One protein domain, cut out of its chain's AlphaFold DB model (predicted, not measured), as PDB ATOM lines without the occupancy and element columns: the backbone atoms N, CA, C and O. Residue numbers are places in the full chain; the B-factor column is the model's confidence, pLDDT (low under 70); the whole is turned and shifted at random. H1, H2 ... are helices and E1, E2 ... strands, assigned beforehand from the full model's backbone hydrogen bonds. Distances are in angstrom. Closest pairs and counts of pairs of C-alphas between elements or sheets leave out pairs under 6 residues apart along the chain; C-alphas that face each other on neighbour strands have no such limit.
ATOM      1  N   GLY A 479      94.179  22.605  61.782       84.38
ATOM      2  CA  GLY A 479      93.194  21.673  62.342       84.38
ATOM      3  C   GLY A 479      93.814  20.490  63.093       84.38
ATOM      4  O   GLY A 479      93.201  19.969  64.023       84.38
ATOM      5  N   THR A 480      95.029  20.081  62.723       89.94
ATOM      6  CA  THR A 480      95.776  19.020  63.412       89.94
ATOM      7  C   THR A 480      96.680  19.580  64.504       89.94
ATOM      8  O   THR A 480      96.822  18.974  65.562       89.94
ATOM      9  N   GLU A 481      97.271  20.750  64.275       92.31
ATOM     10  CA  GLU A 481      98.267  21.345  65.169       92.31
ATOM     11  C   GLU A 481      97.662  22.126  66.330       92.31
ATOM     12  O   GLU A 481      98.376  22.466  67.272       92.31
ATOM     13  N   GLY A 482      96.360  22.412  66.307       94.62
ATOM     14  CA  GLY A 482      95.703  23.104  67.401       94.62
ATOM     15  C   GLY A 482      94.299  23.562  67.075       94.62
ATOM     16  O   GLY A 482      93.528  22.884  66.398       94.62
ATOM     17  N   ARG A 483      93.949  24.712  67.639       93.44
ATOM     18  CA  ARG A 483      92.629  25.307  67.533       93.44
ATOM     19  C   ARG A 483      92.756  26.749  67.067       93.44
ATOM     20  O   ARG A 483      93.338  27.578  67.766       93.44
ATOM     21  N   LEU A 484      92.181  27.049  65.905       93.19
ATOM     22  CA  LEU A 484      92.019  28.421  65.433       93.19
ATOM     23  C   LEU A 484      90.936  29.113  66.264       93.19
ATOM     24  O   LEU A 484      89.852  28.569  66.473       93.19
ATOM     25  N   LEU A 485      91.253  30.309  66.740       90.62
ATOM     26  CA  LEU A 485      90.360  31.168  67.505       90.62
ATOM     27  C   LEU A 485      90.025  32.460  66.757       90.62
ATOM     28  O   LEU A 485      89.266  33.252  67.295       90.62
ATOM     29  N   ALA A 486      90.604  32.734  65.586       85.75
ATOM     30  CA  ALA A 486      90.185  33.868  64.764       85.75
ATOM     31  C   ALA A 486      88.801  33.605  64.155       85.75
ATOM     32  O   ALA A 486      88.631  32.615  63.445       85.75
ATOM     33  N   ASP A 487      87.851  34.508  64.398       80.31
ATOM     34  CA  ASP A 487      86.514  34.468  63.788       80.31
ATOM     35  C   ASP A 487      86.468  35.315  62.504       80.31
ATOM     36  O   ASP A 487      85.680  35.057  61.594       80.31
ATOM     37  N   SER A 488      87.335  36.328  62.415       82.81
ATOM     38  CA  SER A 488      87.462  37.230  61.273       82.81
ATOM     39  C   SER A 488      88.932  37.538  60.946       82.81
ATOM     40  O   SER A 488      89.809  37.360  61.796       82.81
ATOM     41  N   PRO A 489      89.240  38.066  59.746       83.38
ATOM     42  CA  PRO A 489      90.585  38.540  59.427       83.38
ATOM     43  C   PRO A 489      91.124  39.587  60.416       83.38
ATOM     44  O   PRO A 489      92.324  39.579  60.687       83.38
ATOM     45  N   GLU A 490      90.271  40.438  61.009       79.56
ATOM     46  CA  GLU A 490      90.697  41.435  62.011       79.56
ATOM     47  C   GLU A 490      91.272  40.773  63.282       79.56
ATOM     48  O   GLU A 490      92.129  41.358  63.943       79.56
ATOM     49  N   ASP A 491      90.874  39.531  63.590       79.44
ATOM     50  CA  ASP A 491      91.364  38.768  64.748       79.44
ATOM     51  C   ASP A 491      92.738  38.124  64.513       79.44
ATOM     52  O   ASP A 491      93.345  37.588  65.441       79.44
ATOM     53  N   THR A 492      93.259  38.167  63.283       84.88
ATOM     54  CA  THR A 492      94.538  37.534  62.909       84.88
ATOM     55  C   THR A 492      95.759  38.398  63.231       84.88
ATOM     56  O   THR A 492      96.867  38.129  62.770       84.88
ATOM     57  N   PHE A 493      95.602  39.456  64.031       83.38
ATOM     58  CA  PHE A 493      96.754  40.223  64.484       83.38
ATOM     59  C   PHE A 493      97.573  39.419  65.500       83.38
ATOM     60  O   PHE A 493      97.034  38.917  66.482       83.38
ATOM     61  N   HIS A 494      98.893  39.362  65.326       79.56
ATOM     62  CA  HIS A 494      99.792  38.566  66.172       79.56
ATOM     63  C   HIS A 494      99.946  39.089  67.617       79.56
ATOM     64  O   HIS A 494     100.717  38.535  68.388       79.56
ATOM     65  N   HIS A 495      99.248  40.157  68.018       77.31
ATOM     66  CA  HIS A 495      99.124  40.556  69.436       77.31
ATOM     67  C   HIS A 495      97.837  40.032  70.086       77.31
ATOM     68  O   HIS A 495      97.602  40.285  71.263       77.31
ATOM     69  N   GLN A 496      97.021  39.280  69.347       79.12
ATOM     70  CA  GLN A 496      95.844  38.574  69.842       79.12
ATOM     71  C   GLN A 496      96.093  37.064  69.794       79.12
ATOM     72  O   GLN A 496      96.637  36.546  68.822       79.12
ATOM     73  N   ILE A 497      95.669  36.342  70.836       88.06
ATOM     74  CA  ILE A 497      95.684  34.874  70.828       88.06
ATOM     75  C   ILE A 497      94.594  34.401  69.865       88.06
ATOM     76  O   ILE A 497      93.413  34.297  70.218       88.06
ATOM     77  N   ASN A 498      95.007  34.161  68.628       90.06
ATOM     78  CA  ASN A 498      94.149  33.723  67.534       90.06
ATOM     79  C   ASN A 498      94.340  32.242  67.186       90.06
ATOM     80  O   ASN A 498      93.596  31.705  66.372       90.06
ATOM     81  N   PHE A 499      95.269  31.573  67.859       94.56
ATOM     82  CA  PHE A 499      95.513  30.145  67.773       94.56
ATOM     83  C   PHE A 499      96.022  29.627  69.121       94.56
ATOM     84  O   PHE A 499      96.726  30.337  69.841       94.56
ATOM     85  N   VAL A 500      95.651  28.393  69.464       95.81
ATOM     86  CA  VAL A 500      96.185  27.670  70.625       95.81
ATOM     87  C   VAL A 500      96.634  26.281  70.169       95.81
ATOM     88  O   VAL A 500      95.823  25.563  69.577       95.81
ATOM     89  N   PRO A 501      97.891  25.881  70.424       96.62
ATOM     90  CA  PRO A 501      98.427  24.628  69.918       96.62
ATOM     91  C   PRO A 501      97.837  23.430  70.661       96.62
ATOM     92  O   PRO A 501      97.570  23.488  71.863       96.62
ATOM     93  N   ARG A 502      97.685  22.316  69.945       96.62
ATOM     94  CA  ARG A 502      97.175  21.044  70.466       96.62
ATOM     95  C   ARG A 502      98.030  20.545  71.624       96.62
ATOM     96  O   ARG A 502      97.483  20.161  72.647       96.62
ATOM     97  N   SER A 503      99.350  20.669  71.507       95.88
ATOM     98  CA  SER A 503     100.303  20.324  72.567       95.88
ATOM     99  C   SER A 503     100.022  21.042  73.890       95.88
ATOM    100  O   SER A 503     100.179  20.441  74.943       95.88
ATOM    101  N   LEU A 504      99.559  22.298  73.857       97.31
ATOM    102  CA  LEU A 504      99.178  23.036  75.063       97.31
ATOM    103  C   LEU A 504      97.768  22.675  75.544       97.31
ATOM    104  O   LEU A 504      97.523  22.657  76.748       97.31
ATOM    105  N   LEU A 505      96.838  22.417  74.620       97.56
ATOM    106  CA  LEU A 505      95.471  21.988  74.937       97.56
ATOM    107  C   LEU A 505      95.449  20.628  75.644       97.56
ATOM    108  O   LEU A 505      94.680  20.442  76.586       97.56
ATOM    109  N   ASP A 506      96.323  19.719  75.226       97.38
ATOM    110  CA  ASP A 506      96.450  18.378  75.794       97.38
ATOM    111  C   ASP A 506      97.318  18.368  77.069       97.38
ATOM    112  O   ASP A 506      97.306  17.394  77.826       97.38
ATOM    113  N   ASP A 507      98.034  19.463  77.352       97.88
ATOM    114  CA  ASP A 507      98.859  19.604  78.548       97.88
ATOM    115  C   ASP A 507      97.999  19.677  79.824       97.88
ATOM    116  O   ASP A 507      96.902  20.239  79.847       97.88
ATOM    117  N   VAL A 508      98.518  19.133  80.922       98.38
ATOM    118  CA  VAL A 508      97.830  19.001  82.207       98.38
ATOM    119  C   VAL A 508      98.475  19.948  83.227       98.38
ATOM    120  O   VAL A 508      99.525  19.620  83.785       98.38
ATOM    121  N   PRO A 509      97.875  21.118  83.520       98.00
ATOM    122  CA  PRO A 509      98.456  22.081  84.449       98.00
ATOM    123  C   PRO A 509      98.444  21.565  85.894       98.00
ATOM    124  O   PRO A 509      97.400  21.212  86.452       98.00
ATOM    125  N   LEU A 510      99.612  21.597  86.532       97.19
ATOM    126  CA  LEU A 510      99.842  21.236  87.927       97.19
ATOM    127  C   LEU A 510     100.518  22.385  88.677       97.19
ATOM    128  O   LEU A 510     101.597  22.841  88.307       97.19
ATOM    129  N   ARG A 511      99.901  22.822  89.774       95.88
ATOM    130  CA  ARG A 511     100.468  23.808  90.704       95.88
ATOM    131  C   ARG A 511     101.787  23.342  91.328       95.88
ATOM    132  O   ARG A 511     101.880  22.228  91.836       95.88
ATOM    133  N   ASN A 512     102.754  24.256  91.395       93.00
ATOM    134  CA  ASN A 512     104.006  24.078  92.142       93.00
ATOM    135  C   ASN A 512     103.938  24.608  93.586       93.00
ATOM    136  O   ASN A 512     104.889  24.452  94.346       93.00
ATOM    137  N   ALA A 513     102.829  25.248  93.969       90.00
ATOM    138  CA  ALA A 513     102.600  25.791  95.305       90.00
ATOM    139  C   ALA A 513     101.110  25.699  95.685       90.00
ATOM    140  O   ALA A 513     100.255  25.725  94.798       90.00
ATOM    141  N   PRO A 514     100.762  25.629  96.984       87.69
ATOM    142  CA  PRO A 514      99.366  25.522  97.415       87.69
ATOM    143  C   PRO A 514      98.556  26.805  97.162       87.69
ATOM    144  O   PRO A 514      97.357  26.734  96.898       87.69
ATOM    145  N   ALA A 515      99.201  27.973  97.203       89.94
ATOM    146  CA  ALA A 515      98.554  29.272  97.040       89.94
ATOM    147  C   ALA A 515      99.293  30.148  96.020       89.94
ATOM    148  O   ALA A 515     100.520  30.103  95.928       89.94
ATOM    149  N   LEU A 516      98.535  30.968  95.287       88.88
ATOM    150  CA  LEU A 516      99.068  31.964  94.359       88.88
ATOM    151  C   LEU A 516      99.344  33.277  95.112       88.88
ATOM    152  O   LEU A 516      98.394  33.892  95.606       88.88
ATOM    153  N   PRO A 517     100.597  33.761  95.197       88.12
ATOM    154  CA  PRO A 517     100.889  35.002  95.906       88.12
ATOM    155  C   PRO A 517     100.186  36.209  95.285       88.12
ATOM    156  O   PRO A 517     100.090  36.338  94.063       88.12
ATOM    157  N   ALA A 518      99.777  37.164  96.126       83.44
ATOM    158  CA  ALA A 518      99.076  38.368  95.682       83.44
ATOM    159  C   ALA A 518      99.868  39.182  94.640       83.44
ATOM    160  O   ALA A 518      99.280  39.720  93.702       83.44
ATOM    161  N   ALA A 519     101.199  39.248  94.765       79.69
ATOM    162  CA  ALA A 519     102.066  39.931  93.803       79.69
ATOM    163  C   ALA A 519     102.031  39.277  92.409       79.69
ATOM    164  O   ALA A 519     101.916  39.973  91.403       79.69
ATOM    165  N   VAL A 520     102.059  37.943  92.356       84.56
ATOM    166  CA  VAL A 520     101.979  37.166  91.108       84.56
ATOM    167  C   VAL A 520     100.605  37.326  90.479       84.56
ATOM    168  O   VAL A 520     100.498  37.657  89.302       84.56
ATOM    169  N   LYS A 521      99.549  37.185  91.283       87.12
ATOM    170  CA  LYS A 521      98.173  37.410  90.843       87.12
ATOM    171  C   LYS A 521      97.997  38.797  90.213       87.12
ATOM    172  O   LYS A 521      97.466  38.898  89.112       87.12
ATOM    173  N   ARG A 522      98.473  39.860  90.876       80.69
ATOM    174  CA  ARG A 522      98.431  41.239  90.351       80.69
ATOM    175  C   ARG A 522      99.129  41.365  89.003       80.69
ATOM    176  O   ARG A 522      98.581  41.973  88.089       80.69
ATOM    177  N   LEU A 523     100.315  40.779  88.884       80.00
ATOM    178  CA  LEU A 523     101.081  40.809  87.649       80.00
ATOM    179  C   LEU A 523     100.358  40.080  86.509       80.00
ATOM    180  O   LEU A 523     100.250  40.629  85.415       80.00
ATOM    181  N   VAL A 524      99.838  38.874  86.759       85.06
ATOM    182  CA  VAL A 524      99.086  38.114  85.749       85.06
ATOM    183  C   VAL A 524      97.833  38.878  85.335       85.06
ATOM    184  O   VAL A 524      97.561  38.969  84.147       85.06
ATOM    185  N   LEU A 525      97.109  39.506  86.266       80.62
ATOM    186  CA  LEU A 525      95.942  40.327  85.924       80.62
ATOM    187  C   LEU A 525      96.300  41.552  85.087       80.62
ATOM    188  O   LEU A 525      95.574  41.891  84.156       80.62
ATOM    189  N   TYR A 526      97.433  42.187  85.370       75.94
ATOM    190  CA  TYR A 526      97.948  43.260  84.531       75.94
ATOM    191  C   TYR A 526      98.333  42.762  83.138       75.94
ATOM    192  O   TYR A 526      98.025  43.415  82.148       75.94
ATOM    193  N   ALA A 527      98.961  41.593  83.032       77.88
ATOM    194  CA  ALA A 527      99.276  40.987  81.745       77.88
ATOM    195  C   ALA A 527      98.009  40.575  80.980       77.88
ATOM    196  O   ALA A 527      97.924  40.855  79.794       77.88
ATOM    197  N   PHE A 528      96.991  40.022  81.646       78.12
ATOM    198  CA  PHE A 528      95.656  39.802  81.074       78.12
ATOM    199  C   PHE A 528      95.083  41.105  80.533       78.12
ATOM    200  O   PHE A 528      94.643  41.161  79.392       78.12
ATOM    201  N   TRP A 529      95.147  42.175  81.319       69.38
ATOM    202  CA  TRP A 529      94.716  43.493  80.881       69.38
ATOM    203  C   TRP A 529      95.513  44.005  79.679       69.38
ATOM    204  O   TRP A 529      94.933  44.614  78.803       69.38
ATOM    205  N   ARG A 530      96.819  43.747  79.585       67.19
ATOM    206  CA  ARG A 530      97.654  44.214  78.463       67.19
ATOM    207  C   ARG A 530      97.591  43.326  77.219       67.19
ATOM    208  O   ARG A 530      97.816  43.836  76.131       67.19
ATOM    209  N   ALA A 531      97.339  42.029  77.380       63.19
ATOM    210  CA  ALA A 531      97.295  41.034  76.305       63.19
ATOM    211  C   ALA A 531      95.874  40.819  75.756       63.19
ATOM    212  O   ALA A 531      95.715  40.417  74.611       63.19
ATOM    213  N   LEU A 532      94.837  41.089  76.561       59.06
ATOM    214  CA  LEU A 532      93.419  40.984  76.178       59.06
ATOM    215  C   LEU A 532      92.755  42.362  75.964       59.06
ATOM    216  O   LEU A 532      91.542  42.456  75.765       59.06
ATOM    217  N   TRP A 533      93.543  43.439  75.993       48.28
ATOM    218  CA  TRP A 533      93.169  44.795  75.582       48.28
ATOM    219  C   TRP A 533      94.199  45.199  74.519       48.28
ATOM    220  O   TRP A 533      95.392  45.184  74.792       48.28
ATOM    221  N   LEU A 534      93.841  45.472  73.269       47.75
ATOM    222  CA  LEU A 534      92.680  46.178  72.735       47.75
ATOM    223  C   LEU A 534      92.403  45.706  71.280       47.75
ATOM    224  O   LEU A 534      93.354  45.365  70.585       47.75
ATOM    225  N   PRO A 535      91.189  45.858  70.713       44.53
ATOM    226  CA  PRO A 535      91.105  46.428  69.369       44.53
ATOM    227  C   PRO A 535      91.598  47.872  69.517       44.53
ATOM    228  O   PRO A 535      90.872  48.695  70.076       44.53
ATOM    229  N   PHE A 536      92.864  48.115  69.169       45.16
ATOM    230  CA  PHE A 536      93.774  49.163  69.672       45.16
ATOM    231  C   PHE A 536      93.334  50.636  69.669       45.16
ATOM    232  O   PHE A 536      94.105  51.457  70.149       45.16
ATOM    233  N   ASP A 537      92.089  50.954  69.306       42.72
ATOM    234  CA  ASP A 537      91.536  52.316  69.275       42.72
ATOM    235  C   ASP A 537      90.067  52.438  69.700       42.72
ATOM    236  O   ASP A 537      89.473  53.506  69.556       42.72
ATOM    237  N   ARG A 538      89.422  51.384  70.222       44.38
ATOM    238  CA  ARG A 538      88.045  51.549  70.718       44.38
ATOM    239  C   ARG A 538      88.080  52.209  72.093       44.38
ATOM    240  O   ARG A 538      88.573  51.606  73.047       44.38
ATOM    241  N   GLU A 539      87.549  53.426  72.189       49.97
ATOM    242  CA  GLU A 539      87.250  54.107  73.450       49.97
ATOM    243  C   GLU A 539      86.535  53.131  74.392       49.97
ATOM    244  O   GLU A 539      85.384  52.749  74.185       49.97
ATOM    245  N   ASN A 540      87.238  52.656  75.417       51.81
ATOM    246  CA  ASN A 540      86.631  51.814  76.435       51.81
ATOM    247  C   ASN A 540      86.266  52.715  77.603       51.81
ATOM    248  O   ASN A 540      87.141  53.291  78.250       51.81
ATOM    249  N   SER A 541      84.970  52.816  77.879       62.00
ATOM    250  CA  SER A 541      84.496  53.521  79.058       62.00
ATOM    251  C   SER A 541      85.081  52.892  80.327       62.00
ATOM    252  O   SER A 541      85.311  51.681  80.425       62.00
ATOM    253  N   LEU A 542      85.299  53.732  81.330       61.47
ATOM    254  CA  LEU A 542      85.827  53.327  82.625       61.47
ATOM    255  C   LEU A 542      85.041  52.167  83.288       61.47
ATOM    256  O   LEU A 542      85.678  51.253  83.821       61.47
ATOM    257  N   PRO A 543      83.693  52.117  83.216       67.94
ATOM    258  CA  PRO A 543      82.921  50.974  83.712       67.94
ATOM    259  C   PRO A 543      83.216  49.659  82.976       67.94
ATOM    260  O   PRO A 543      83.351  48.616  83.617       67.94
ATOM    261  N   SER A 544      83.365  49.703  81.647       68.94
ATOM    262  CA  SER A 544      83.694  48.527  80.826       68.94
ATOM    263  C   SER A 544      85.046  47.937  81.229       68.94
ATOM    264  O   SER A 544      85.191  46.723  81.386       68.94
ATOM    265  N   LEU A 545      86.022  48.808  81.497       66.81
ATOM    266  CA  LEU A 545      87.332  48.400  81.989       66.81
ATOM    267  C   LEU A 545      87.246  47.695  83.354       66.81
ATOM    268  O   LEU A 545      87.797  46.603  83.514       66.81
ATOM    269  N   LYS A 546      86.523  48.276  84.323       70.06
ATOM    270  CA  LYS A 546      86.333  47.656  85.648       70.06
ATOM    271  C   LYS A 546      85.682  46.275  85.540       70.06
ATOM    272  O   LYS A 546      86.129  45.335  86.198       70.06
ATOM    273  N   ALA A 547      84.656  46.134  84.699       76.94
ATOM    274  CA  ALA A 547      83.958  44.867  84.496       76.94
ATOM    275  C   ALA A 547      84.896  43.764  83.971       76.94
ATOM    276  O   ALA A 547      84.924  42.666  84.527       76.94
ATOM    277  N   ARG A 548      85.732  44.074  82.968       76.44
ATOM    278  CA  ARG A 548      86.703  43.120  82.400       76.44
ATOM    279  C   ARG A 548      87.765  42.684  83.405       76.44
ATOM    280  O   ARG A 548      88.106  41.507  83.465       76.44
ATOM    281  N   LEU A 549      88.275  43.608  84.220       74.88
ATOM    282  CA  LEU A 549      89.270  43.280  85.246       74.88
ATOM    283  C   LEU A 549      88.692  42.375  86.341       74.88
ATOM    284  O   LEU A 549      89.348  41.420  86.758       74.88
ATOM    285  N   ARG A 550      87.451  42.630  86.779       81.88
ATOM    286  CA  ARG A 550      86.746  41.755  87.733       81.88
ATOM    287  C   ARG A 550      86.527  40.361  87.156       81.88
ATOM    288  O   ARG A 550      86.749  39.372  87.852       81.88
ATOM    289  N   GLU A 551      86.144  40.284  85.887       86.81
ATOM    290  CA  GLU A 551      85.981  39.022  85.172       86.81
ATOM    291  C   GLU A 551      87.303  38.244  85.069       86.81
ATOM    292  O   GLU A 551      87.334  37.063  85.413       86.81
ATOM    293  N   ALA A 552      88.399  38.902  84.680       86.12
ATOM    294  CA  ALA A 552      89.728  38.292  84.624       86.12
ATOM    295  C   ALA A 552      90.198  37.806  86.007       86.12
ATOM    296  O   ALA A 552      90.748  36.714  86.129       86.12
ATOM    297  N   ASN A 553      89.932  38.577  87.068       89.00
ATOM    298  CA  ASN A 553      90.230  38.189  88.449       89.00
ATOM    299  C   ASN A 553      89.443  36.950  88.889       89.00
ATOM    300  O   ASN A 553      90.034  36.016  89.433       89.00
ATOM    301  N   ARG A 554      88.131  36.924  88.622       92.31
ATOM    302  CA  ARG A 554      87.271  35.764  88.894       92.31
ATOM    303  C   ARG A 554      87.774  34.529  88.149       92.31
ATOM    304  O   ARG A 554      87.919  33.474  88.757       92.31
ATOM    305  N   PHE A 555      88.086  34.681  86.862       95.25
ATOM    306  CA  PHE A 555      88.620  33.603  86.039       95.25
ATOM    307  C   PHE A 555      89.959  33.079  86.566       95.25
ATOM    308  O   PHE A 555      90.134  31.873  86.657       95.25
ATOM    309  N   LEU A 556      90.901  33.950  86.935       94.56
ATOM    310  CA  LEU A 556      92.235  33.519  87.361       94.56
ATOM    311  C   LEU A 556      92.197  32.695  88.658       94.56
ATOM    312  O   LEU A 556      92.910  31.701  88.768       94.56
ATOM    313  N   ILE A 557      91.358  33.089  89.623       94.25
ATOM    314  CA  ILE A 557      91.131  32.310  90.853       94.25
ATOM    315  C   ILE A 557      90.538  30.946  90.492       94.25
ATOM    316  O   ILE A 557      91.054  29.913  90.908       94.25
ATOM    317  N   TRP A 558      89.497  30.952  89.658       97.19
ATOM    318  CA  TRP A 558      88.845  29.738  89.186       97.19
ATOM    319  C   TRP A 558      89.825  28.794  88.466       97.19
ATOM    320  O   TRP A 558      89.890  27.606  88.780       97.19
ATOM    321  N   PHE A 559      90.655  29.316  87.562       97.88
ATOM    322  CA  PHE A 559      91.654  28.550  86.818       97.88
ATOM    323  C   PHE A 559      92.693  27.926  87.757       97.88
ATOM    324  O   PHE A 559      93.031  26.751  87.613       97.88
ATOM    325  N   TRP A 560      93.164  28.684  88.753       96.94
ATOM    326  CA  TRP A 560      94.127  28.201  89.746       96.94
ATOM    327  C   TRP A 560      93.632  26.957  90.496       96.94
ATOM    328  O   TRP A 560      94.402  26.023  90.718       96.94
ATOM    329  N   ASP A 561      92.343  26.894  90.836       96.00
ATOM    330  CA  ASP A 561      91.757  25.729  91.513       96.00
ATOM    331  C   ASP A 561      91.674  24.489  90.607       96.00
ATOM    332  O   ASP A 561      91.739  23.347  91.084       96.00
ATOM    333  N   ARG A 562      91.554  24.700  89.289       97.25
ATOM    334  CA  ARG A 562      91.505  23.635  88.277       97.25
ATOM    335  C   ARG A 562      92.891  23.188  87.790       97.25
ATOM    336  O   ARG A 562      92.997  22.069  87.295       97.25
ATOM    337  N   ALA A 563      93.950  23.970  88.018       97.12
ATOM    338  CA  ALA A 563      95.350  23.614  87.740       97.12
ATOM    339  C   ALA A 563      95.923  22.582  88.743       97.12
ATOM    340  O   ALA A 563      96.943  22.783  89.402       97.12
ATOM    341  N   ASN A 564      95.231  21.462  88.930       96.38
ATOM    342  CA  ASN A 564      95.500  20.488  89.990       96.38
ATOM    343  C   ASN A 564      96.079  19.157  89.489       96.38
ATOM    344  O   ASN A 564      96.103  18.192  90.251       96.38
ATOM    345  N   GLY A 565      96.542  19.098  88.239       96.75
ATOM    346  CA  GLY A 565      97.166  17.906  87.665       96.75
ATOM    347  C   GLY A 565      96.191  16.815  87.211       96.75
ATOM    348  O   GLY A 565      96.637  15.716  86.907       96.75
ATOM    349  N   LYS A 566      94.873  17.069  87.202       97.00
ATOM    350  CA  LYS A 566      93.861  16.032  86.909       97.00
ATOM    351  C   LYS A 566      93.261  16.088  85.509       97.00
ATOM    352  O   LYS A 566      92.643  15.113  85.097       97.00
ATOM    353  N   ARG A 567      93.332  17.233  84.826       97.75
ATOM    354  CA  ARG A 567      92.630  17.463  83.555       97.75
ATOM    355  C   ARG A 567      93.516  18.206  82.563       97.75
ATOM    356  O   ARG A 567      94.223  19.115  83.004       97.75
ATOM    357  N   PRO A 568      93.445  17.869  81.267       98.31
ATOM    358  CA  PRO A 568      94.084  18.652  80.224       98.31
ATOM    359  C   PRO A 568      93.448  20.042  80.120       98.31
ATOM    360  O   PRO A 568      92.293  20.254  80.518       98.31
ATOM    361  N   LEU A 569      94.200  20.995  79.578       98.06
ATOM    362  CA  LEU A 569      93.788  22.387  79.442       98.06
ATOM    363  C   LEU A 569      92.515  22.545  78.596       98.06
ATOM    364  O   LEU A 569      91.699  23.412  78.899       98.06
ATOM    365  N   ASP A 570      92.303  21.686  77.597       97.56
ATOM    366  CA  ASP A 570      91.091  21.666  76.768       97.56
ATOM    367  C   ASP A 570      89.828  21.388  77.597       97.56
ATOM    368  O   ASP A 570      88.849  22.130  77.537       97.56
ATOM    369  N   GLN A 571      89.882  20.392  78.489       98.25
ATOM    370  CA  GLN A 571      88.773  20.099  79.403       98.25
ATOM    371  C   GLN A 571      88.559  21.225  80.417       98.25
ATOM    372  O   GLN A 571      87.422  21.524  80.779       98.25
ATOM    373  N   ILE A 572      89.637  21.870  80.877       98.38
ATOM    374  CA  ILE A 572      89.523  23.068  81.717       98.38
ATOM    375  C   ILE A 572      88.825  24.183  80.924       98.38
ATOM    376  O   ILE A 572      87.912  24.809  81.449       98.38
ATOM    377  N   SER A 573      89.157  24.383  79.649       97.50
ATOM    378  CA  SER A 573      88.451  25.333  78.784       97.50
ATOM    379  C   SER A 573      86.954  25.014  78.688       97.50
ATOM    380  O   SER A 573      86.132  25.906  78.888       97.50
ATOM    381  N   THR A 574      86.572  23.749  78.483       97.88
ATOM    382  CA  THR A 574      85.154  23.336  78.466       97.88
ATOM    383  C   THR A 574      84.442  23.632  79.790       97.88
ATOM    384  O   THR A 574      83.318  24.136  79.789       97.88
ATOM    385  N   LEU A 575      85.094  23.378  80.929       97.88
ATOM    386  CA  LEU A 575      84.537  23.700  82.246       97.88
ATOM    387  C   LEU A 575      84.366  25.210  82.444       97.88
ATOM    388  O   LEU A 575      83.393  25.629  83.061       97.88
ATOM    389  N   ALA A 576      85.259  26.042  81.902       96.94
ATOM    390  CA  ALA A 576      85.100  27.494  81.965       96.94
ATOM    391  C   ALA A 576      83.838  27.956  81.214       96.94
ATOM    392  O   ALA A 576      83.143  28.857  81.685       96.94
ATOM    393  N   CYS A 577      83.500  27.320  80.088       96.38
ATOM    394  CA  CYS A 577      82.246  27.590  79.378       96.38
ATOM    395  C   CYS A 577      81.030  27.287  80.261       96.38
ATOM    396  O   CYS A 577      80.117  28.101  80.353       96.38
ATOM    397  N   GLN A 578      81.043  26.139  80.942       96.50
ATOM    398  CA  GLN A 578      79.921  25.652  81.747       96.50
ATOM    399  C   GLN A 578      79.765  26.413  83.071       96.50
ATOM    400  O   GLN A 578      78.666  26.817  83.435       96.50
ATOM    401  N   GLU A 579      80.866  26.621  83.794       97.31
ATOM    402  CA  GLU A 579      80.850  27.157  85.158       97.31
ATOM    403  C   GLU A 579      80.929  28.690  85.207       97.31
ATOM    404  O   GLU A 579      80.442  29.300  86.159       97.31
ATOM    405  N   LEU A 580      81.537  29.336  84.201       95.19
ATOM    406  CA  LEU A 580      81.685  30.799  84.140       95.19
ATOM    407  C   LEU A 580      80.838  31.459  83.044       95.19
ATOM    408  O   LEU A 580      80.859  32.690  82.937       95.19
ATOM    409  N   ASN A 581      80.098  30.666  82.259       93.81
ATOM    410  CA  ASN A 581      79.289  31.116  81.123       93.81
ATOM    411  C   ASN A 581      80.104  31.919  80.090       93.81
ATOM    412  O   ASN A 581      79.687  32.974  79.610       93.81
ATOM    413  N   PHE A 582      81.326  31.467  79.802       91.38
ATOM    414  CA  PHE A 582      82.172  32.083  78.782       91.38
ATOM    415  C   PHE A 582      81.889  31.493  77.397       91.38
ATOM    416  O   PHE A 582      81.733  30.279  77.281       91.38
ATOM    417  N   PRO A 583      81.899  32.316  76.328       91.94
ATOM    418  CA  PRO A 583      81.998  31.800  74.970       91.94
ATOM    419  C   PRO A 583      83.238  30.921  74.820       91.94
ATOM    420  O   PRO A 583      84.297  31.227  75.371       91.94
ATOM    421  N   ASP A 584      83.127  29.869  74.020       92.06
ATOM    422  CA  ASP A 584      84.152  28.832  73.899       92.06
ATOM    423  C   ASP A 584      85.525  29.370  73.444       92.06
ATOM    424  O   ASP A 584      86.550  29.103  74.074       92.06
ATOM    425  N   HIS A 585      85.557  30.265  72.449       89.81
ATOM    426  CA  HIS A 585      86.798  30.936  72.040       89.81
ATOM    427  C   HIS A 585      87.427  31.748  73.187       89.81
ATOM    428  O   HIS A 585      88.647  31.788  73.337       89.81
ATOM    429  N   LYS A 586      86.607  32.391  74.029       89.19
ATOM    430  CA  LYS A 586      87.070  33.225  75.142       89.19
ATOM    431  C   LYS A 586      87.630  32.360  76.263       89.19
ATOM    432  O   LYS A 586      88.701  32.675  76.779       89.19
ATOM    433  N   ALA A 587      86.935  31.277  76.606       93.56
ATOM    434  CA  ALA A 587      87.398  30.283  77.565       93.56
ATOM    435  C   ALA A 587      88.768  29.721  77.165       93.56
ATOM    436  O   ALA A 587      89.697  29.747  77.976       93.56
ATOM    437  N   CYS A 588      88.923  29.334  75.894       94.94
ATOM    438  CA  CYS A 588      90.174  28.797  75.369       94.94
ATOM    439  C   CYS A 588      91.311  29.831  75.441       94.94
ATOM    440  O   CYS A 588      92.368  29.539  76.006       94.94
ATOM    441  N   ARG A 589      91.075  31.075  74.984       92.31
ATOM    442  CA  ARG A 589      92.060  32.177  75.085       92.31
ATOM    443  C   ARG A 589      92.489  32.433  76.527       92.31
ATOM    444  O   ARG A 589      93.676  32.589  76.795       92.31
ATOM    445  N   PHE A 590      91.535  32.498  77.456       92.88
ATOM    446  CA  PHE A 590      91.815  32.792  78.860       92.88
ATOM    447  C   PHE A 590      92.599  31.649  79.524       92.88
ATOM    448  O   PHE A 590      93.554  31.919  80.252       92.88
ATOM    449  N   CYS A 591      92.255  30.387  79.238       96.50
ATOM    450  CA  CYS A 591      92.992  29.223  79.737       96.50
ATOM    451  C   CYS A 591      94.420  29.178  79.181       96.50
ATOM    452  O   CYS A 591      95.364  29.047  79.957       96.50
ATOM    453  N   ALA A 592      94.592  29.361  77.867       95.50
ATOM    454  CA  ALA A 592      95.904  29.392  77.225       95.50
ATOM    455  C   ALA A 592      96.779  30.529  77.772       95.50
ATOM    456  O   ALA A 592      97.938  30.306  78.116       95.50
ATOM    457  N   LEU A 593      96.217  31.732  77.932       93.50
ATOM    458  CA  LEU A 593      96.943  32.869  78.495       93.50
ATOM    459  C   LEU A 593      97.319  32.643  79.966       93.50
ATOM    460  O   LEU A 593      98.444  32.945  80.356       93.50
ATOM    461  N   ALA A 594      96.424  32.097  80.795       95.31
ATOM    462  CA  ALA A 594      96.761  31.767  82.181       95.31
ATOM    463  C   ALA A 594      97.869  30.712  82.255       95.31
ATOM    464  O   ALA A 594      98.821  30.888  83.018       95.31
ATOM    465  N   ALA A 595      97.771  29.660  81.436       96.81
ATOM    466  CA  ALA A 595      98.770  28.604  81.363       96.81
ATOM    467  C   ALA A 595     100.143  29.152  80.949       96.81
ATOM    468  O   ALA A 595     101.150  28.870  81.595       96.81
ATOM    469  N   TYR A 596     100.160  30.013  79.933       94.75
ATOM    470  CA  TYR A 596     101.347  30.711  79.458       94.75
ATOM    471  C   TYR A 596     102.013  31.558  80.546       94.75
ATOM    472  O   TYR A 596     103.184  31.360  80.865       94.75
ATOM    473  N   LEU A 597     101.264  32.477  81.160       92.88
ATOM    474  CA  LEU A 597     101.820  33.435  82.119       92.88
ATOM    475  C   LEU A 597     102.265  32.761  83.425       92.88
ATOM    476  O   LEU A 597     103.334  33.070  83.954       92.88
ATOM    477  N   LEU A 598     101.468  31.828  83.956       94.81
ATOM    478  CA  LEU A 598     101.821  31.096  85.176       94.81
ATOM    479  C   LEU A 598     102.937  30.070  84.927       94.81
ATOM    480  O   LEU A 598     103.751  29.847  85.828       94.81
ATOM    481  N   GLY A 599     102.989  29.478  83.728       95.00
ATOM    482  CA  GLY A 599     104.044  28.564  83.292       95.00
ATOM    483  C   GLY A 599     105.398  29.262  83.185       95.00
ATOM    484  O   GLY A 599     106.364  28.812  83.798       95.00
ATOM    485  N   GLN A 600     105.461  30.433  82.534       92.44
ATOM    486  CA  GLN A 600     106.686  31.250  82.485       92.44
ATOM    487  C   GLN A 600     107.272  31.501  83.877       92.44
ATOM    488  O   GLN A 600     108.474  31.354  84.097       92.44
ATOM    489  N   LEU A 601     106.409  31.836  84.834       91.00
ATOM    490  CA  LEU A 601     106.799  32.148  86.206       91.00
ATOM    491  C   LEU A 601     107.036  30.907  87.087       91.00
ATOM    492  O   LEU A 601     107.396  31.055  88.255       91.00
ATOM    493  N   GLY A 602     106.819  29.697  86.562       93.25
ATOM    494  CA  GLY A 602     107.016  28.437  87.279       93.25
ATOM    495  C   GLY A 602     106.007  28.177  88.403       93.25
ATOM    496  O   GLY A 602     106.281  27.366  89.288       93.25
ATOM    497  N   TRP A 603     104.850  28.852  88.412       94.81
ATOM    498  CA  TRP A 603     103.789  28.625  89.412       94.81
ATOM    499  C   TRP A 603     102.900  27.435  89.074       94.81
ATOM    500  O   TRP A 603     102.330  26.808  89.971       94.81
ATOM    501  N   ILE A 604     102.826  27.106  87.790       96.19
ATOM    502  CA  ILE A 604     102.324  25.830  87.305       96.19
ATOM    503  C   ILE A 604     103.392  25.178  86.428       96.19
ATOM    504  O   ILE A 604     104.273  25.853  85.892       96.19
ATOM    505  N   ARG A 605     103.285  23.868  86.273       96.31
ATOM    506  CA  ARG A 605     104.045  23.056  85.327       96.31
ATOM    507  C   ARG A 605     103.109  22.086  84.621       96.31
ATOM    508  O   ARG A 605     101.977  21.890  85.061       96.31
ATOM    509  N   SER A 606     103.601  21.459  83.572       96.62
ATOM    510  CA  SER A 606     102.990  20.267  83.009       96.62
ATOM    511  C   SER A 606     103.084  19.095  83.991       96.62
ATOM    512  O   SER A 606     104.123  18.890  84.625       96.62
ATOM    513  N   ALA A 607     102.007  18.319  84.115       96.06
ATOM    514  CA  ALA A 607     102.003  17.033  84.811       96.06
ATOM    515  C   ALA A 607     102.398  15.853  83.906       96.06
ATOM    516  O   ALA A 607     102.618  14.757  84.415       96.06
ATOM    517  N   VAL A 608     102.452  16.060  82.585       94.75
ATOM    518  CA  VAL A 608     102.631  14.991  81.584       94.75
ATOM    519  C   VAL A 608     103.921  15.137  80.775       94.75
ATOM    520  O   VAL A 608     104.500  14.140  80.357       94.75
ATOM    521  N   HIS A 609     104.428  16.358  80.622       88.94
ATOM    522  CA  HIS A 609     105.733  16.644  80.046       88.94
ATOM    523  C   HIS A 609     106.737  16.868  81.178       88.94
ATOM    524  O   HIS A 609     106.511  17.679  82.076       88.94
ATOM    525  N   ASN A 610     107.873  16.175  81.131       83.25
ATOM    526  CA  ASN A 610     108.989  16.396  82.047       83.25
ATOM    527  C   ASN A 610     110.090  17.196  81.348       83.25
ATOM    528  O   ASN A 610     110.289  17.076  80.143       83.25
ATOM    529  N   VAL A 611     110.823  18.000  82.114       84.06
ATOM    530  CA  VAL A 611     112.013  18.723  81.652       84.06
ATOM    531  C   VAL A 611     113.176  18.451  82.601       84.06
ATOM    532  O   VAL A 611     112.960  18.165  83.779       84.06
ATOM    533  N   ALA A 612     114.408  18.524  82.089       80.75
ATOM    534  CA  ALA A 612     115.610  18.223  82.870       80.75
ATOM    535  C   ALA A 612     115.856  19.231  84.013       80.75
ATOM    536  O   ALA A 612     116.319  18.849  85.086       80.75
ATOM    537  N   GLU A 613     115.540  20.515  83.799       80.94
ATOM    538  CA  GLU A 613     115.657  21.557  84.828       80.94
ATOM    539  C   GLU A 613     114.405  21.552  85.733       80.94
ATOM    540  O   GLU A 613     113.284  21.605  85.222       80.94
ATOM    541  N   PRO A 614     114.544  21.529  87.074       84.38
ATOM    542  CA  PRO A 614     113.400  21.623  87.973       84.38
ATOM    543  C   PRO A 614     112.645  22.945  87.794       84.38
ATOM    544  O   PRO A 614     113.215  24.020  87.978       84.38
ATOM    545  N   ILE A 615     111.340  22.871  87.534       89.62
ATOM    546  CA  ILE A 615     110.489  24.062  87.441       89.62
ATOM    547  C   ILE A 615     110.179  24.558  88.846       89.62
ATOM    548  O   ILE A 615     109.509  23.880  89.628       89.62
ATOM    549  N   ARG A 616     110.671  25.756  89.165       86.06
ATOM    550  CA  ARG A 616     110.473  26.398  90.466       86.06
ATOM    551  C   ARG A 616     109.776  27.745  90.293       86.06
ATOM    552  O   ARG A 616     110.082  28.451  89.328       86.06
ATOM    553  N   PRO A 617     108.893  28.130  91.232       88.25
ATOM    554  CA  PRO A 617     108.338  29.474  91.258       88.25
ATOM    555  C   PRO A 617     109.448  30.524  91.271       88.25
ATOM    556  O   PRO A 617     110.354  30.464  92.104       88.25
ATOM    557  N   ILE A 618     109.372  31.487  90.355       80.50
ATOM    558  CA  ILE A 618     110.313  32.604  90.301       80.50
ATOM    559  C   ILE A 618     109.901  33.621  91.380       80.50
ATOM    560  O   ILE A 618     108.782  34.147  91.315       80.50
ATOM    561  N   PRO A 619     110.758  33.916  92.379       67.75
ATOM    562  CA  PRO A 619     110.480  34.958  93.360       67.75
ATOM    563  C   PRO A 619     110.374  36.308  92.654       67.75
ATOM    564  O   PRO A 619     111.243  36.663  91.860       67.75
ATOM    565  N   MET A 620     109.322  37.074  92.942       67.62
ATOM    566  CA  MET A 620     109.130  38.383  92.324       67.62
ATOM    567  C   MET A 620     109.186  39.492  93.369       67.62
ATOM    568  O   MET A 620     108.323  39.567  94.242       67.62
ATOM    569  N   ALA A 621     110.154  40.391  93.211       58.38
ATOM    570  CA  ALA A 621     110.096  41.731  93.774       58.38
ATOM    571  C   ALA A 621     109.560  42.661  92.680       58.38
ATOM    572  O   ALA A 621     110.231  42.909  91.679       58.38
ATOM    573  N   LEU A 622     108.321  43.127  92.827       59.56
ATOM    574  CA  LEU A 622     107.802  44.167  91.943       59.56
ATOM    575  C   LEU A 622     108.500  45.479  92.333       59.56
ATOM    576  O   LEU A 622     108.524  45.793  93.523       59.56
ATOM    577  N   PRO A 623     109.062  46.251  91.386       56.25
ATOM    578  CA  PRO A 623     109.520  47.601  91.692       56.25
ATOM    579  C   PRO A 623     108.387  48.389  92.325       56.25
ATOM    580  O   PRO A 623     107.232  48.227  91.923       56.25
ATOM    581  N   LEU A 624     108.719  49.262  93.270       54.91
ATOM    582  CA  LEU A 624     107.734  50.068  93.983       54.91
ATOM    583  C   LEU A 624     106.822  50.831  93.012       54.91
ATOM    584  O   LEU A 624     105.622  50.922  93.240       54.91
ATOM    585  N   GLU A 625     107.356  51.314  91.891       54.78
ATOM    586  CA  GLU A 625     106.599  52.013  90.852       54.78
ATOM    587  C   GLU A 625     105.526  51.124  90.222       54.78
ATOM    588  O   GLU A 625     104.371  51.531  90.087       54.78
ATOM    589  N   LEU A 626     105.896  49.894  89.867       56.38
ATOM    590  CA  LEU A 626     104.970  48.922  89.309       56.38
ATOM    591  C   LEU A 626     103.979  48.454  90.373       56.38
ATOM    592  O   LEU A 626     102.793  48.308  90.098       56.38
ATOM    593  N   GLU A 627     104.433  48.248  91.603       58.91
ATOM    594  CA  GLU A 627     103.551  47.889  92.702       58.91
ATOM    595  C   GLU A 627     102.512  48.984  92.970       58.91
ATOM    596  O   GLU A 627     101.339  48.665  93.148       58.91
ATOM    597  N   LEU A 628     102.892  50.262  92.922       59.34
ATOM    598  CA  LEU A 628     101.975  51.396  93.039       59.34
ATOM    599  C   LEU A 628     100.994  51.462  91.861       59.34
ATOM    600  O   LEU A 628      99.799  51.631  92.091       59.34
ATOM    601  N   GLN A 629     101.455  51.252  90.622       54.19
ATOM    602  CA  GLN A 629     100.576  51.163  89.445       54.19
ATOM    603  C   GLN A 629      99.568  50.009  89.576       54.19
ATOM    604  O   GLN A 629      98.377  50.183  89.330       54.19
ATOM    605  N   LEU A 630     100.020  48.832  90.018       57.84
ATOM    606  CA  LEU A 630      99.177  47.648  90.212       57.84
ATOM    607  C   LEU A 630      98.221  47.799  91.401       57.84
ATOM    608  O   LEU A 630      97.083  47.334  91.335       57.84
ATOM    609  N   ARG A 631      98.656  48.453  92.486       56.72
ATOM    610  CA  ARG A 631      97.808  48.794  93.636       56.72
ATOM    611  C   ARG A 631      96.747  49.809  93.249       56.72
ATOM    612  O   ARG A 631      95.625  49.653  93.697       56.72
ATOM    613  N   GLN A 632      97.051  50.780  92.390       52.19
ATOM    614  CA  GLN A 632      96.039  51.687  91.849       52.19
ATOM    615  C   GLN A 632      95.033  50.943  90.973       52.19
ATOM    616  O   GLN A 632      93.849  51.172  91.141       52.19
ATOM    617  N   VAL A 633      95.453  49.996  90.123       50.44
ATOM    618  CA  VAL A 633      94.515  49.140  89.366       50.44
ATOM    619  C   VAL A 633      93.586  48.357  90.305       50.44
ATOM    620  O   VAL A 633      92.399  48.250  90.018       50.44
ATOM    621  N   LEU A 634      94.091  47.846  91.436       48.38
ATOM    622  CA  LEU A 634      93.283  47.132  92.435       48.38
ATOM    623  C   LEU A 634      92.397  48.042  93.303       48.38
ATOM    624  O   LEU A 634      91.222  47.738  93.456       48.38
ATOM    625  N   LEU A 635      92.911  49.169  93.803       46.88
ATOM    626  CA  LEU A 635      92.143  50.210  94.512       46.88
ATOM    627  C   LEU A 635      91.090  50.867  93.611       46.88
ATOM    628  O   LEU A 635      90.187  51.540  94.082       46.88
ATOM    629  N   PHE A 636      91.246  50.718  92.298       44.56
ATOM    630  CA  PHE A 636      90.282  51.136  91.296       44.56
ATOM    631  C   PHE A 636      89.204  50.063  91.028       44.56
ATOM    632  O   PHE A 636      88.128  50.385  90.504       44.56
ATOM    633  N   ILE A 637      89.496  48.794  91.342       44.62
ATOM    634  CA  ILE A 637      88.593  47.633  91.241       44.62
ATOM    635  C   ILE A 637      87.690  47.521  92.476       44.62
ATOM    636  O   ILE A 637      86.488  47.259  92.296       44.62
ATOM    637  N   GLU A 638      88.289  47.668  93.664       38.69
ATOM    638  CA  GLU A 638      87.621  47.921  94.954       38.69
ATOM    639  C   GLU A 638      86.849  49.247  94.896       38.69
ATOM    640  O   GLU A 638      85.709  49.263  95.409       38.69
TER     641      GLU A 638
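What this domain is: This is residues 479 to 638 of the 638 residues of the protein "B12-binding domain-containing radical SAM protein" of Candidatus Riflebacteria bacterium (UniProt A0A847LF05). Helix H6 runs through the core of this domain, and H3, H4 and H5 pack on it at steep angles, so that the helices cross instead of lying side by side. Two small strand pairs sit by H6, E1 with E2 beside residues 585 to 593 and E3 with E4 beside 594 to 599; H7 lies far out beyond H3, and loop residues 536 to 541 stick out. The printed part has 160 residues, with seven named helices and four named strands in the order E1 H1 E2 H2 E3 H3 H4 H5 H6 E4 H7; both two-stranded sheets are antiparallel and the class is mostly helix. It is compact, with a radius of gyration of the C-alphas of 15.9 A and spans of 41 by 40 by 28 A.

How they stand to each other: E1 (residues 482 to 484) is antiparallel to E2 (499 to 501), with N 483 and O 500 2.8 A apart, within hydrogen-bond range. Between them, H1 (489 to 492) touches no helix. H2 (502 to 505) only just touches H5 (569 to 580), through residues 569 to 570 alone, with 3 pairs of C-alphas within 8 A; the closest are Leu 505 and Asp 570, 4.8 A. E3 (509 to 511) is antiparallel to E4 (604 to 606), with N 510 and O 605 2.8 A apart. H3 (518 to 531) touches H4 (542 to 562) through residues 549 to 556 of H4, opposite ways at a steep tilt of 57 degrees; the closest C-alphas, Leu 525 and Asn 553, are 6.6 A apart. H5 touches H6 (584 to 600), opposite ways at a steep tilt of 57 degrees, closest at the C-alphas of Ser 573 and Cys 588, 5.2 A. H7 (624 to 635) only just touches H3, through residue 630 alone, with 3 pairs of C-alphas within 8 A, about perpendicular at 80 degrees; the closest are Arg 522 and Leu 630, 6.5 A. In H3 to H7 every O i to N i+4 pair is within hydrogen-bond range; H1 and H2 are too short for one.

Where its parts are: E1 begins at C-alpha 482 (95.703, 23.104, 67.401). From first to last C-alpha H3 measures 19.6 A, H4 30.8 A, H5 15.5 A, H6 24.2 A and H7 15.6 A. H7 ends at C-alpha 635 (92.143, 50.210, 94.512).

The domain as a whole: The C-alphas farthest apart, Ser 541 and Ala 612, are 47.2 A apart. The printed part has no cut and ends at the chain's last residue, 638. The link from E4 to H7, residues 607 to 623, is long. Residues 529 to 545 and 619 to 638 have pLDDT under 70.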